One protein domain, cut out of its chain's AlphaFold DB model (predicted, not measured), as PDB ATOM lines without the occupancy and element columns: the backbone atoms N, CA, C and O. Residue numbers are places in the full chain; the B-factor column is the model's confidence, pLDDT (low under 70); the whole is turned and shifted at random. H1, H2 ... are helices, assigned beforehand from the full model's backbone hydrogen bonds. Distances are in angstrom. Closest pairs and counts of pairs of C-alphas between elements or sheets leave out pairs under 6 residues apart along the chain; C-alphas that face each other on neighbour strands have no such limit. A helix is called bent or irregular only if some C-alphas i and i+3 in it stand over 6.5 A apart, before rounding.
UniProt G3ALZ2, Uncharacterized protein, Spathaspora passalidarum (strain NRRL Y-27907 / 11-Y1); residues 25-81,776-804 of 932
ATOM      1  N   SER A  25     -25.944  15.112  19.641       66.25
ATOM      2  CA  SER A  25     -27.181  15.570  18.992       66.25
ATOM      3  C   SER A  25     -26.938  16.299  17.662       66.25
ATOM      4  O   SER A  25     -27.751  16.156  16.753       66.25
ATOM      5  N   ARG A  26     -25.805  17.009  17.534       69.69
ATOM      6  CA  ARG A  26     -25.332  17.662  16.296       69.69
ATOM      7  C   ARG A  26     -24.727  16.676  15.286       69.69
ATOM      8  O   ARG A  26     -24.604  17.011  14.115       69.69
ATOM      9  N   THR A  27     -24.340  15.478  15.732       68.88
ATOM     10  CA  THR A  27     -23.774  14.414  14.880       68.88
ATOM     11  C   THR A  27     -24.870  13.583  14.192       68.88
ATOM     12  O   THR A  27     -24.625  12.957  13.161       68.88
ATOM     13  N   ILE A  28     -26.096  13.579  14.727       68.00
ATOM     14  CA  ILE A  28     -27.252  12.918  14.107       68.00
ATOM     15  C   ILE A  28     -27.823  13.827  13.010       68.00
ATOM     16  O   ILE A  28     -28.407  14.869  13.302       68.00
ATOM     17  N   VAL A  29     -27.709  13.403  11.748       69.38
ATOM     18  CA  VAL A  29     -28.331  14.089  10.602       69.38
ATOM     19  C   VAL A  29     -29.852  13.908  10.659       69.38
ATOM     20  O   VAL A  29     -30.398  12.909  10.191       69.38
ATOM     21  N   ARG A  30     -30.541  14.878  11.266       73.50
ATOM     22  CA  ARG A  30     -32.007  14.956  11.341       73.50
ATOM     23  C   ARG A  30     -32.584  15.719  10.137       73.50
ATOM     24  O   ARG A  30     -31.942  16.646   9.650       73.50
ATOM     25  N   PRO A  31     -33.827  15.434   9.701       74.25
ATOM     26  CA  PRO A  31     -34.533  16.235   8.689       74.25
ATOM     27  C   PRO A  31     -35.109  17.563   9.245       74.25
ATOM     28  O   PRO A  31     -35.902  18.239   8.583       74.25
ATOM     29  N   PHE A  32     -34.751  17.921  10.480       78.88
ATOM     30  CA  PHE A  32     -35.202  19.099  11.216       78.88
ATOM     31  C   PHE A  32     -34.095  19.596  12.157       78.88
ATOM     32  O   PHE A  32     -33.276  18.803  12.619       78.88
ATOM     33  N   ASP A  33     -34.118  20.886  12.486       82.25
ATOM     34  CA  ASP A  33     -33.292  21.497  13.535       82.25
ATOM     35  C   ASP A  33     -34.161  21.885  14.750       82.25
ATOM     36  O   ASP A  33     -35.380  22.018  14.639       82.25
ATOM     37  N   VAL A  34     -33.566  22.034  15.935       80.50
ATOM     38  CA  VAL A  34     -34.273  22.221  17.220       80.50
ATOM     39  C   VAL A  34     -34.265  23.697  17.646       80.50
ATOM     40  O   VAL A  34     -33.825  24.089  18.731       80.50
ATOM     41  N   LEU A  35     -34.800  24.555  16.776       78.00
ATOM     42  CA  LEU A  35     -34.840  26.002  16.981       78.00
ATOM     43  C   LEU A  35     -35.723  26.385  18.179       78.00
ATOM     44  O   LEU A  35     -36.921  26.102  18.233       78.00
ATOM     45  N   ASN A  36     -35.132  27.068  19.165       76.50
ATOM     46  CA  ASN A  36     -35.795  27.441  20.422       76.50
ATOM     47  C   ASN A  36     -36.456  26.247  21.152       76.50
ATOM     48  O   ASN A  36     -37.479  26.420  21.830       76.50
ATOM     49  N   GLY A  37     -35.908  25.036  21.010       78.69
ATOM     50  CA  GLY A  37     -36.471  23.826  21.610       78.69
ATOM     51  C   GLY A  37     -37.753  23.329  20.933       78.69
ATOM     52  O   GLY A  37     -38.502  22.588  21.566       78.69
ATOM     53  N   LEU A  38     -38.073  23.773  19.715       81.38
ATOM     54  CA  LEU A  38     -39.085  23.166  18.842       81.38
ATOM     55  C   LEU A  38     -38.356  22.498  17.665       81.38
ATOM     56  O   LEU A  38     -37.485  23.146  17.091       81.38
ATOM     57  N   PRO A  39     -38.688  21.254  17.283       80.00
ATOM     58  CA  PRO A  39     -38.209  20.684  16.031       80.00
ATOM     59  C   PRO A  39     -38.890  21.381  14.843       80.00
ATOM     60  O   PRO A  39     -40.107  21.589  14.838       80.00
ATOM     61  N   VAL A  40     -38.082  21.791  13.869       79.81
ATOM     62  CA  VAL A  40     -38.452  22.672  12.757       79.81
ATOM     63  C   VAL A  40     -37.741  22.202  11.485       79.81
ATOM     64  O   VAL A  40     -36.511  22.141  11.446       79.81
ATOM     65  N   SER A  41     -38.493  21.870  10.435       80.06
ATOM     66  CA  SER A  41     -37.930  21.400   9.163       80.06
ATOM     67  C   SER A  41     -37.617  22.538   8.189       80.06
ATOM     68  O   SER A  41     -38.362  23.511   8.050       80.06
ATOM     69  N   PHE A  42     -36.509  22.366   7.465       76.12
ATOM     70  CA  PHE A  42     -36.104  23.223   6.345       76.12
ATOM     71  C   PHE A  42     -36.989  23.001   5.109       76.12
ATOM     72  O   PHE A  42     -37.363  23.950   4.426       76.12
ATOM     73  N   ASN A  43     -37.356  21.742   4.854       77.19
ATOM     74  CA  ASN A  43     -38.198  21.338   3.730       77.19
ATOM     75  C   ASN A  43     -39.695  21.544   4.039       77.19
ATOM     76  O   ASN A  43     -40.080  21.463   5.209       77.19
ATOM     77  N   PRO A  44     -40.561  21.721   3.021       76.06
ATOM     78  CA  PRO A  44     -42.011  21.586   3.182       76.06
ATOM     79  C   PRO A  44     -42.406  20.156   3.605       76.06
ATOM     80  O   PRO A  44     -41.597  19.236   3.461       76.06
ATOM     81  N   PRO A  45     -43.633  19.940   4.127       75.31
ATOM     82  CA  PRO A  45     -44.129  18.599   4.442       75.31
ATOM     83  C   PRO A  45     -44.137  17.686   3.200       75.31
ATOM     84  O   PRO A  45     -44.197  18.204   2.084       75.31
ATOM     85  N   PRO A  46     -44.111  16.342   3.350       67.44
ATOM     86  CA  PRO A  46     -43.794  15.419   2.249       67.44
ATOM     87  C   PRO A  46     -44.684  15.520   1.001       67.44
ATOM     88  O   PRO A  46     -44.218  15.236  -0.095       67.44
ATOM     89  N   ASN A  47     -45.932  15.975   1.167       65.56
ATOM     90  CA  ASN A  47     -46.908  16.181   0.090       65.56
ATOM     91  C   ASN A  47     -47.197  17.679  -0.168       65.56
ATOM     92  O   ASN A  47     -48.244  18.021  -0.708       65.56
ATOM     93  N   GLY A  48     -46.368  18.603   0.329       67.19
ATOM     94  CA  GLY A  48     -46.617  20.057   0.321       67.19
ATOM     95  C   GLY A  48     -47.714  20.536   1.290       67.19
ATOM     96  O   GLY A  48     -47.634  21.647   1.814       67.19
ATOM     97  N   HIS A  49     -48.697  19.689   1.603       69.06
ATOM     98  CA  HIS A  49     -49.829  20.007   2.472       69.06
ATOM     99  C   HIS A  49     -49.617  19.564   3.928       69.06
ATOM    100  O   HIS A  49     -49.277  18.415   4.211       69.06
ATOM    101  N   TYR A  50     -49.900  20.465   4.878       70.06
ATOM    102  CA  TYR A  50     -49.924  20.137   6.311       70.06
ATOM    103  C   TYR A  50     -51.017  19.118   6.666       70.06
ATOM    104  O   TYR A  50     -50.811  18.308   7.565       70.06
ATOM    105  N   GLU A  51     -52.135  19.130   5.934       69.19
ATOM    106  CA  GLU A  51     -53.241  18.167   6.018       69.19
ATOM    107  C   GLU A  51     -52.769  16.721   6.240       69.19
ATOM    108  O   GLU A  51     -53.210  16.059   7.174       69.19
ATOM    109  N   ASP A  52     -51.826  16.232   5.432       69.19
ATOM    110  CA  ASP A  52     -51.429  14.819   5.457       69.19
ATOM    111  C   ASP A  52     -50.521  14.461   6.638       69.19
ATOM    112  O   ASP A  52     -50.576  13.343   7.153       69.19
ATOM    113  N   VAL A  53     -49.746  15.428   7.138       66.69
ATOM    114  CA  VAL A  53     -48.959  15.275   8.374       66.69
ATOM    115  C   VAL A  53     -49.860  15.365   9.612       66.69
ATOM    116  O   VAL A  53     -49.611  14.681  10.605       66.69
ATOM    117  N   LEU A  54     -50.918  16.180   9.550       65.81
ATOM    118  CA  LEU A  54     -51.878  16.386  10.639       65.81
ATOM    119  C   LEU A  54     -52.940  15.273  10.732       65.81
ATOM    120  O   LEU A  54     -53.454  15.011  11.819       65.81
ATOM    121  N   LYS A  55     -53.234  14.565   9.634       67.00
ATOM    122  CA  LYS A  55     -54.086  13.356   9.634       67.00
ATOM    123  C   LYS A  55     -53.483  12.202  10.444       67.00
ATOM    124  O   LYS A  55     -54.226  11.332  10.897       67.00
ATOM    125  N   GLN A  56     -52.165  12.177  10.655       65.69
ATOM    126  CA  GLN A  56     -51.512  11.178  11.504       65.69
ATOM    127  C   GLN A  56     -51.701  11.538  12.994       65.69
ATOM    128  O   GLN A  56     -51.206  12.565  13.455       65.69
ATOM    129  N   PRO A  57     -52.397  10.717  13.807       56.12
ATOM    130  CA  PRO A  57     -52.730  11.124  15.170       56.12
ATOM    131  C   PRO A  57     -51.533  11.072  16.131       56.12
ATOM    132  O   PRO A  57     -51.533  11.820  17.107       56.12
ATOM    133  N   LEU A  58     -50.519  10.235  15.865       56.97
ATOM    134  CA  LEU A  58     -49.329  10.103  16.717       56.97
ATOM    135  C   LEU A  58     -48.419  11.342  16.628       56.97
ATOM    136  O   LEU A  58     -47.988  11.863  17.655       56.97
ATOM    137  N   THR A  59     -48.178  11.875  15.423       58.31
ATOM    138  CA  THR A  59     -47.332  13.069  15.211       58.31
ATOM    139  C   THR A  59     -47.882  14.308  15.917       58.31
ATOM    140  O   THR A  59     -47.092  15.108  16.417       58.31
ATOM    141  N   ILE A  60     -49.210  14.453  16.027       58.91
ATOM    142  CA  ILE A  60     -49.840  15.510  16.835       58.91
ATOM    143  C   ILE A  60     -49.831  15.167  18.331       58.91
ATOM    144  O   ILE A  60     -49.395  15.987  19.143       58.91
ATOM    145  N   LYS A  61     -50.375  14.004  18.718       57.78
ATOM    146  CA  LYS A  61     -50.726  13.719  20.121       57.78
ATOM    147  C   LYS A  61     -49.543  13.274  20.967       57.78
ATOM    148  O   LYS A  61     -49.429  13.716  22.106       57.78
ATOM    149  N   ASP A  62     -48.666  12.433  20.427       60.03
ATOM    150  CA  ASP A  62     -47.611  11.810  21.227       60.03
ATOM    151  C   ASP A  62     -46.400  12.728  21.404       60.03
ATOM    152  O   ASP A  62     -45.652  12.567  22.365       60.03
ATOM    153  N   THR A  63     -46.199  13.701  20.515       68.50
ATOM    154  CA  THR A  63     -45.051  14.624  20.548       68.50
ATOM    155  C   THR A  63     -45.325  15.904  21.342       68.50
ATOM    156  O   THR A  63     -44.401  16.506  21.880       68.50
ATOM    157  N   GLY A  64     -46.581  16.370  21.376       76.69
ATOM    158  CA  GLY A  64     -46.978  17.655  21.962       76.69
ATOM    159  C   GLY A  64     -46.485  18.912  21.222       76.69
ATOM    160  O   GLY A  64     -46.826  20.023  21.635       76.69
ATOM    161  N   VAL A  65     -45.713  18.790  20.131       78.69
ATOM    162  CA  VAL A  65     -45.022  19.935  19.495       78.69
ATOM    163  C   VAL A  65     -45.990  20.959  18.919       78.69
ATOM    164  O   VAL A  65     -45.768  22.149  19.113       78.69
ATOM    165  N   LEU A  66     -47.067  20.529  18.251       78.94
ATOM    166  CA  LEU A  66     -48.057  21.453  17.685       78.94
ATOM    167  C   LEU A  66     -48.724  22.296  18.779       78.94
ATOM    168  O   LEU A  66     -48.894  23.502  18.632       78.94
ATOM    169  N   TYR A  67     -49.065  21.685  19.914       81.38
ATOM    170  CA  TYR A  67     -49.675  22.421  21.015       81.38
ATOM    171  C   TYR A  67     -48.650  23.328  21.722       81.38
ATOM    172  O   TYR A  67     -48.955  24.493  21.978       81.38
ATOM    173  N   ARG A  68     -47.396  22.884  21.920       83.69
ATOM    174  CA  ARG A  68     -46.328  23.747  22.464       83.69
ATOM    175  C   ARG A  68     -45.939  24.886  21.514       83.69
ATOM    176  O   ARG A  68     -45.639  25.978  21.985       83.69
ATOM    177  N   SER A  69     -45.978  24.697  20.194       84.31
ATOM    178  CA  SER A  69     -45.735  25.778  19.228       84.31
ATOM    179  C   SER A  69     -46.880  26.795  19.217       84.31
ATOM    180  O   SER A  69     -46.622  27.996  19.115       84.31
ATOM    181  N   LEU A  70     -48.130  26.359  19.407       86.50
ATOM    182  CA  LEU A  70     -49.285  27.242  19.581       86.50
ATOM    183  C   LEU A  70     -49.203  28.020  20.903       86.50
ATOM    184  O   LEU A  70     -49.355  29.239  20.885       86.50
ATOM    185  N   MET A  71     -48.868  27.375  22.026       85.88
ATOM    186  CA  MET A  71     -48.632  28.069  23.304       85.88
ATOM    187  C   MET A  71     -47.474  29.072  23.201       85.88
ATOM    188  O   MET A  71     -47.618  30.232  23.594       85.88
ATOM    189  N   LYS A  72     -46.349  28.668  22.599       85.75
ATOM    190  CA  LYS A  72     -45.168  29.524  22.422       85.75
ATOM    191  C   LYS A  72     -45.437  30.693  21.477       85.75
ATOM    192  O   LYS A  72     -45.106  31.822  21.819       85.75
ATOM    193  N   SER A  73     -46.085  30.474  20.334       87.94
ATOM    194  CA  SER A  73     -46.464  31.566  19.422       87.94
ATOM    195  C   SER A  73     -47.470  32.524  20.066       87.94
ATOM    196  O   SER A  73     -47.284  33.734  19.946       87.94
ATOM    197  N   ARG A  74     -48.452  32.028  20.840       90.12
ATOM    198  CA  ARG A  74     -49.356  32.893  21.620       90.12
ATOM    199  C   ARG A  74     -48.579  33.778  22.594       90.12
ATOM    200  O   ARG A  74     -48.759  34.993  22.593       90.12
ATOM    201  N   TYR A  75     -47.677  33.181  23.375       88.00
ATOM    202  CA  TYR A  75     -46.819  33.908  24.312       88.00
ATOM    203  C   TYR A  75     -45.960  34.967  23.600       88.00
ATOM    204  O   TYR A  75     -45.900  36.113  24.046       88.00
ATOM    205  N   TYR A  76     -45.341  34.627  22.465       88.50
ATOM    206  CA  TYR A  76     -44.517  35.568  21.703       88.50
ATOM    207  C   TYR A  76     -45.338  36.727  21.121       88.50
ATOM    208  O   TYR A  76     -44.863  37.861  21.181       88.50
ATOM    209  N   TYR A  77     -46.570  36.509  20.646       90.69
ATOM    210  CA  TYR A  77     -47.460  37.612  20.255       90.69
ATOM    211  C   TYR A  77     -47.828  38.505  21.454       90.69
ATOM    212  O   TYR A  77     -47.647  39.716  21.391       90.69
ATOM    213  N   VAL A  78     -48.274  37.932  22.576       90.19
ATOM    214  CA  VAL A  78     -48.785  38.706  23.730       90.19
ATOM    215  C   VAL A  78     -47.687  39.448  24.504       90.19
ATOM    216  O   VAL A  78     -47.928  40.542  25.028       90.19
ATOM    217  N   HIS A  79     -46.486  38.873  24.604       85.69
ATOM    218  CA  HIS A  79     -45.410  39.395  25.455       85.69
ATOM    219  C   HIS A  79     -44.238  40.020  24.698       85.69
ATOM    220  O   HIS A  79     -43.619  40.929  25.242       85.69
ATOM    221  N   VAL A  80     -43.926  39.582  23.473       85.25
ATOM    222  CA  VAL A  80     -42.743  40.062  22.728       85.25
ATOM    223  C   VAL A  80     -43.140  40.968  21.560       85.25
ATOM    224  O   VAL A  80     -42.556  42.041  21.402       85.25
ATOM    225  N   CYS A  81     -44.123  40.535  20.761       89.56
ATOM    226  CA  CYS A  81     -44.665  41.167  19.550       89.56
ATOM    227  C   CYS A  81     -43.595  41.897  18.700       89.56
ATOM    228  O   CYS A  81     -43.642  43.123  18.544       89.56
ATOM    229  N   TYR A 776     -40.664  25.410   8.175       71.94
ATOM    230  CA  TYR A 776     -41.921  24.671   8.273       71.94
ATOM    231  C   TYR A 776     -42.055  23.977   9.631       71.94
ATOM    232  O   TYR A 776     -41.142  23.293  10.095       71.94
ATOM    233  N   LEU A 777     -43.225  24.104  10.267       69.56
ATOM    234  CA  LEU A 777     -43.524  23.434  11.537       69.56
ATOM    235  C   LEU A 777     -44.105  22.030  11.304       69.56
ATOM    236  O   LEU A 777     -45.205  21.694  11.742       69.56
ATOM    237  N   TRP A 778     -43.334  21.210  10.607       70.19
ATOM    238  CA  TRP A 778     -43.429  19.756  10.658       70.19
ATOM    239  C   TRP A 778     -42.016  19.207  10.869       70.19
ATOM    240  O   TRP A 778     -41.042  19.957  10.820       70.19
ATOM    241  N   TYR A 779     -41.929  17.922  11.186       70.06
ATOM    242  CA  TYR A 779     -40.700  17.179  11.436       70.06
ATOM    243  C   TYR A 779     -41.097  15.698  11.559       70.06
ATOM    244  O   TYR A 779     -42.238  15.384  11.913       70.06
ATOM    245  N   GLN A 780     -40.170  14.783  11.284       70.06
ATOM    246  CA  GLN A 780     -40.363  13.348  11.493       70.06
ATOM    247  C   GLN A 780     -39.404  12.871  12.584       70.06
ATOM    248  O   GLN A 780     -38.193  12.942  12.405       70.06
ATOM    249  N   MET A 781     -39.957  12.402  13.704       69.56
ATOM    250  CA  MET A 781     -39.195  11.855  14.834       69.56
ATOM    251  C   MET A 781     -38.788  10.409  14.556       69.56
ATOM    252  O   MET A 781     -39.632   9.603  14.152       69.56
ATOM    253  N   ASP A 782     -37.554  10.041  14.886       71.25
ATOM    254  CA  ASP A 782     -37.212   8.641  15.135       71.25
ATOM    255  C   ASP A 782     -37.629   8.279  16.573       71.25
ATOM    256  O   ASP A 782     -37.181   8.884  17.548       71.25
ATOM    257  N   GLY A 783     -38.489   7.267  16.719       68.31
ATOM    258  CA  GLY A 783     -39.035   6.840  18.015       68.31
ATOM    259  C   GLY A 783     -38.022   6.253  19.011       68.31
ATOM    260  O   GLY A 783     -38.425   5.881  20.109       68.31
ATOM    261  N   LYS A 784     -36.738   6.140  18.645       69.56
ATOM    262  CA  LYS A 784     -35.617   5.733  19.509       69.56
ATOM    263  C   LYS A 784     -34.586   6.848  19.686       69.56
ATOM    264  O   LYS A 784     -34.066   7.005  20.785       69.56
ATOM    265  N   LEU A 785     -34.260   7.600  18.630       74.69
ATOM    266  CA  LEU A 785     -33.258   8.679  18.706       74.69
ATOM    267  C   LEU A 785     -33.835   9.980  19.284       74.69
ATOM    268  O   LEU A 785     -33.113  10.733  19.939       74.69
ATOM    269  N   ASP A 786     -35.132  10.229  19.082       76.25
ATOM    270  CA  ASP A 786     -35.813  11.461  19.495       76.25
ATOM    271  C   ASP A 786     -36.794  11.258  20.669       76.25
ATOM    272  O   ASP A 786     -37.452  12.210  21.090       76.25
ATOM    273  N   GLU A 787     -36.853  10.060  21.268       78.12
ATOM    274  CA  GLU A 787     -37.569   9.803  22.534       78.12
ATOM    275  C   GLU A 787     -37.290  10.868  23.625       78.12
ATOM    276  O   GLU A 787     -38.259  11.419  24.161       78.12
ATOM    277  N   PRO A 788     -36.029  11.249  23.941       81.56
ATOM    278  CA  PRO A 788     -35.771  12.282  24.949       81.56
ATOM    279  C   PRO A 788     -36.265  13.676  24.534       81.56
ATOM    280  O   PRO A 788     -36.647  14.461  25.401       81.56
ATOM    281  N   LEU A 789     -36.302  13.984  23.231       80.19
ATOM    282  CA  LEU A 789     -36.836  15.247  22.714       80.19
ATOM    283  C   LEU A 789     -38.367  15.284  22.844       80.19
ATOM    284  O   LEU A 789     -38.919  16.302  23.259       80.19
ATOM    285  N   ALA A 790     -39.053  14.172  22.562       78.50
ATOM    286  CA  ALA A 790     -40.495  14.049  22.786       78.50
ATOM    287  C   ALA A 790     -40.849  14.225  24.271       78.50
ATOM    288  O   ALA A 790     -41.765  14.975  24.607       78.50
ATOM    289  N   GLU A 791     -40.118  13.557  25.168       82.75
ATOM    290  CA  GLU A 791     -40.426  13.587  26.600       82.75
ATOM    291  C   GLU A 791     -40.083  14.933  27.256       82.75
ATOM    292  O   GLU A 791     -40.866  15.417  28.073       82.75
ATOM    293  N   ASP A 792     -39.001  15.614  26.860       84.81
ATOM    294  CA  ASP A 792     -38.744  16.994  27.301       84.81
ATOM    295  C   ASP A 792     -39.852  17.953  26.831       84.81
ATOM    296  O   ASP A 792     -40.388  18.734  27.621       84.81
ATOM    297  N   ILE A 793     -40.294  17.839  25.574       82.75
ATOM    298  CA  ILE A 793     -41.388  18.660  25.040       82.75
ATOM    299  C   ILE A 793     -42.698  18.391  25.798       82.75
ATOM    300  O   ILE A 793     -43.359  19.354  26.196       82.75
ATOM    301  N   ARG A 794     -43.035  17.129  26.110       81.00
ATOM    302  CA  ARG A 794     -44.164  16.767  26.996       81.00
ATOM    303  C   ARG A 794     -44.004  17.308  28.416       81.00
ATOM    304  O   ARG A 794     -44.986  17.785  28.992       81.00
ATOM    305  N   MET A 795     -42.807  17.242  29.003       85.06
ATOM    306  CA  MET A 795     -42.535  17.763  30.348       85.06
ATOM    307  C   MET A 795     -42.692  19.281  30.408       85.06
ATOM    308  O   MET A 795     -43.256  19.797  31.376       85.06
ATOM    309  N   GLN A 796     -42.202  20.003  29.400       83.50
ATOM    310  CA  GLN A 796     -42.338  21.456  29.299       83.50
ATOM    311  C   GLN A 796     -43.790  21.860  29.054       83.50
ATOM    312  O   GLN A 796     -44.284  22.761  29.726       83.50
ATOM    313  N   LEU A 797     -44.508  21.132  28.195       82.25
ATOM    314  CA  LEU A 797     -45.945  21.303  27.985       82.25
ATOM    315  C   LEU A 797     -46.723  21.160  29.303       82.25
ATOM    316  O   LEU A 797     -47.437  22.069  29.722       82.25
ATOM    317  N   ASN A 798     -46.458  20.080  30.041       83.25
ATOM    318  CA  ASN A 798     -46.999  19.838  31.379       83.25
ATOM    319  C   ASN A 798     -46.613  20.921  32.404       83.25
ATOM    320  O   ASN A 798     -47.271  21.030  33.440       83.25
ATOM    321  N   GLN A 799     -45.539  21.681  32.195       84.81
ATOM    322  CA  GLN A 799     -45.170  22.819  33.045       84.81
ATOM    323  C   GLN A 799     -45.846  24.116  32.594       84.81
ATOM    324  O   GLN A 799     -46.127  24.963  33.437       84.81
ATOM    325  N   GLU A 800     -46.111  24.287  31.301       79.31
ATOM    326  CA  GLU A 800     -46.820  25.439  30.740       79.31
ATOM    327  C   GLU A 800     -48.316  25.387  31.048       79.31
ATOM    328  O   GLU A 800     -48.839  26.362  31.580       79.31
ATOM    329  N   GLU A 801     -48.973  24.238  30.882       79.25
ATOM    330  CA  GLU A 801     -50.368  24.017  31.303       79.25
ATOM    331  C   GLU A 801     -50.594  24.390  32.777       79.25
ATOM    332  O   GLU A 801     -51.556  25.076  33.116       79.25
ATOM    333  N   LYS A 802     -49.653  24.034  33.663       81.12
ATOM    334  CA  LYS A 802     -49.708  24.365  35.101       81.12
ATOM    335  C   LYS A 802     -49.571  25.865  35.408       81.12
ATOM    336  O   LYS A 802     -49.846  26.261  36.539       81.12
ATOM    337  N   LYS A 803     -49.160  26.701  34.444       76.69
ATOM    338  CA  LYS A 803     -49.138  28.173  34.573       76.69
ATOM    339  C   LYS A 803     -50.502  28.795  34.236       76.69
ATOM    340  O   LYS A 803     -50.775  29.906  34.687       76.69
ATOM    341  N   PHE A 804     -51.373  28.099  33.498       64.56
ATOM    342  CA  PHE A 804     -52.705  28.587  33.126       64.56
ATOM    343  C   PHE A 804     -53.721  28.399  34.263       64.56
ATOM    344  O   PHE A 804     -54.554  27.491  34.259       64.56
TER     345      PHE A 804
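AT A GLANCE: This is residues 25 to 81 and 776 to 804 of the 932 residues of an uncharacterized protein of Spathaspora passalidarum (strain NRRL Y-27907 / 11-Y1) (UniProt G3ALZ2). Two helices of similar length, H3 and H4, meet at an angle, the first turn of H3 packing on the middle of H4, and from there H3 runs outward until its residues 74 to 80 stick out as a free arm. To one side of this pair is a part made mostly of loops, with the long opening stretch of residues 25 to 49 and the strand-free approach of residues 776 to 786 to H4, while two one-turn helices, H1 and H2, lead into the start of H3. The printed part has 86 residues with four named helices, in the order H1, H2, H3, H4, and no named strand; the class is all helix, though under half of the residues, 41 of 86, are in named elements. The whole is compact, with a radius of gyration of the C-alphas of 13.3 A, and the C-alphas span 33 by 27 by 25 A along their three main axes.

IN THESE COORDINATES: The printed part begins at Ser 25, whose C-alpha is at (-27.181, 15.570, 18.992). Residues 25 to 49 hold no named element, and their C-alphas lie 5 to 20 A from the mean of all C-alphas. H1 follows, residues 50 to 54, with C-alpha 50 at (-49.924, 20.137, 6.311). H2 is residues 57 to 61, as short as H1 with five residues. H3, residues 65 to 80, is the longest helix by residues, with 16; it measures 20.5 A from C-alpha 65 at (-45.022, 19.935, 19.495) to C-alpha 80 at (-42.743, 40.062, 22.728). After Cys 81 comes the cut, and the print resumes at Tyr 776. H4, residues 787 to 801, measures 21.0 A and ends with C-alpha 801 at (-50.368, 24.017, 31.303). No helix is bent or irregular.

HOW THE PARTS SIT: H1 and H2 are close but not clearly touching, with 2 pairs of C-alphas within 8 A; the closest C-alphas are those of Leu 54 and Ile 60, 6.6 A apart. H2 and H3 are near each other, close but not clearly touching, with 1 pair of C-alphas within 8 A, those of Ile 60 and Leu 66, 6.3 A apart. H3 and H4 touch, with 4 pairs of C-alphas within 8 A, and their closest C-alphas are those of Arg 68 and Leu 797, 6.0 A apart. H3 touches H4 with residues 65 to 68 alone, and H4 touches H3 with residues 793 to 797 alone. The lines of H3 and H4 stand at a steep tilt of 47 degrees, and the two run the same way. Residues 74 to 80, which belong to H3, stand free. H1 is apart from H3 and from H4, and H2 is apart from H4. In H1, H2, H3 and H4 every O i to N i+4 pair is within hydrogen-bond range.

THE WHOLE: The two C-alphas farthest apart are those of Thr 27 and Phe 804, 37.0 A, and the first and last printed C-alphas, of Ser 25 and Phe 804, are 31.9 A apart. Residues 82 to 775 are cut out and not printed, and C-alphas 81 and 776 are 20.2 A apart across the cut. The link from H3 to H4 is the link across the cut. Of the links that are printed whole, H1 to H2 has 2 residues and H2 to H3 has 3 residues, and both are tight. The mean pLDDT of the printed part is 75.8; 27 residues are under 70, among them residues 25 to 29, 46 to 49 and 51 to 63. The mean pLDDT is 58 for H2 and 86 for H3.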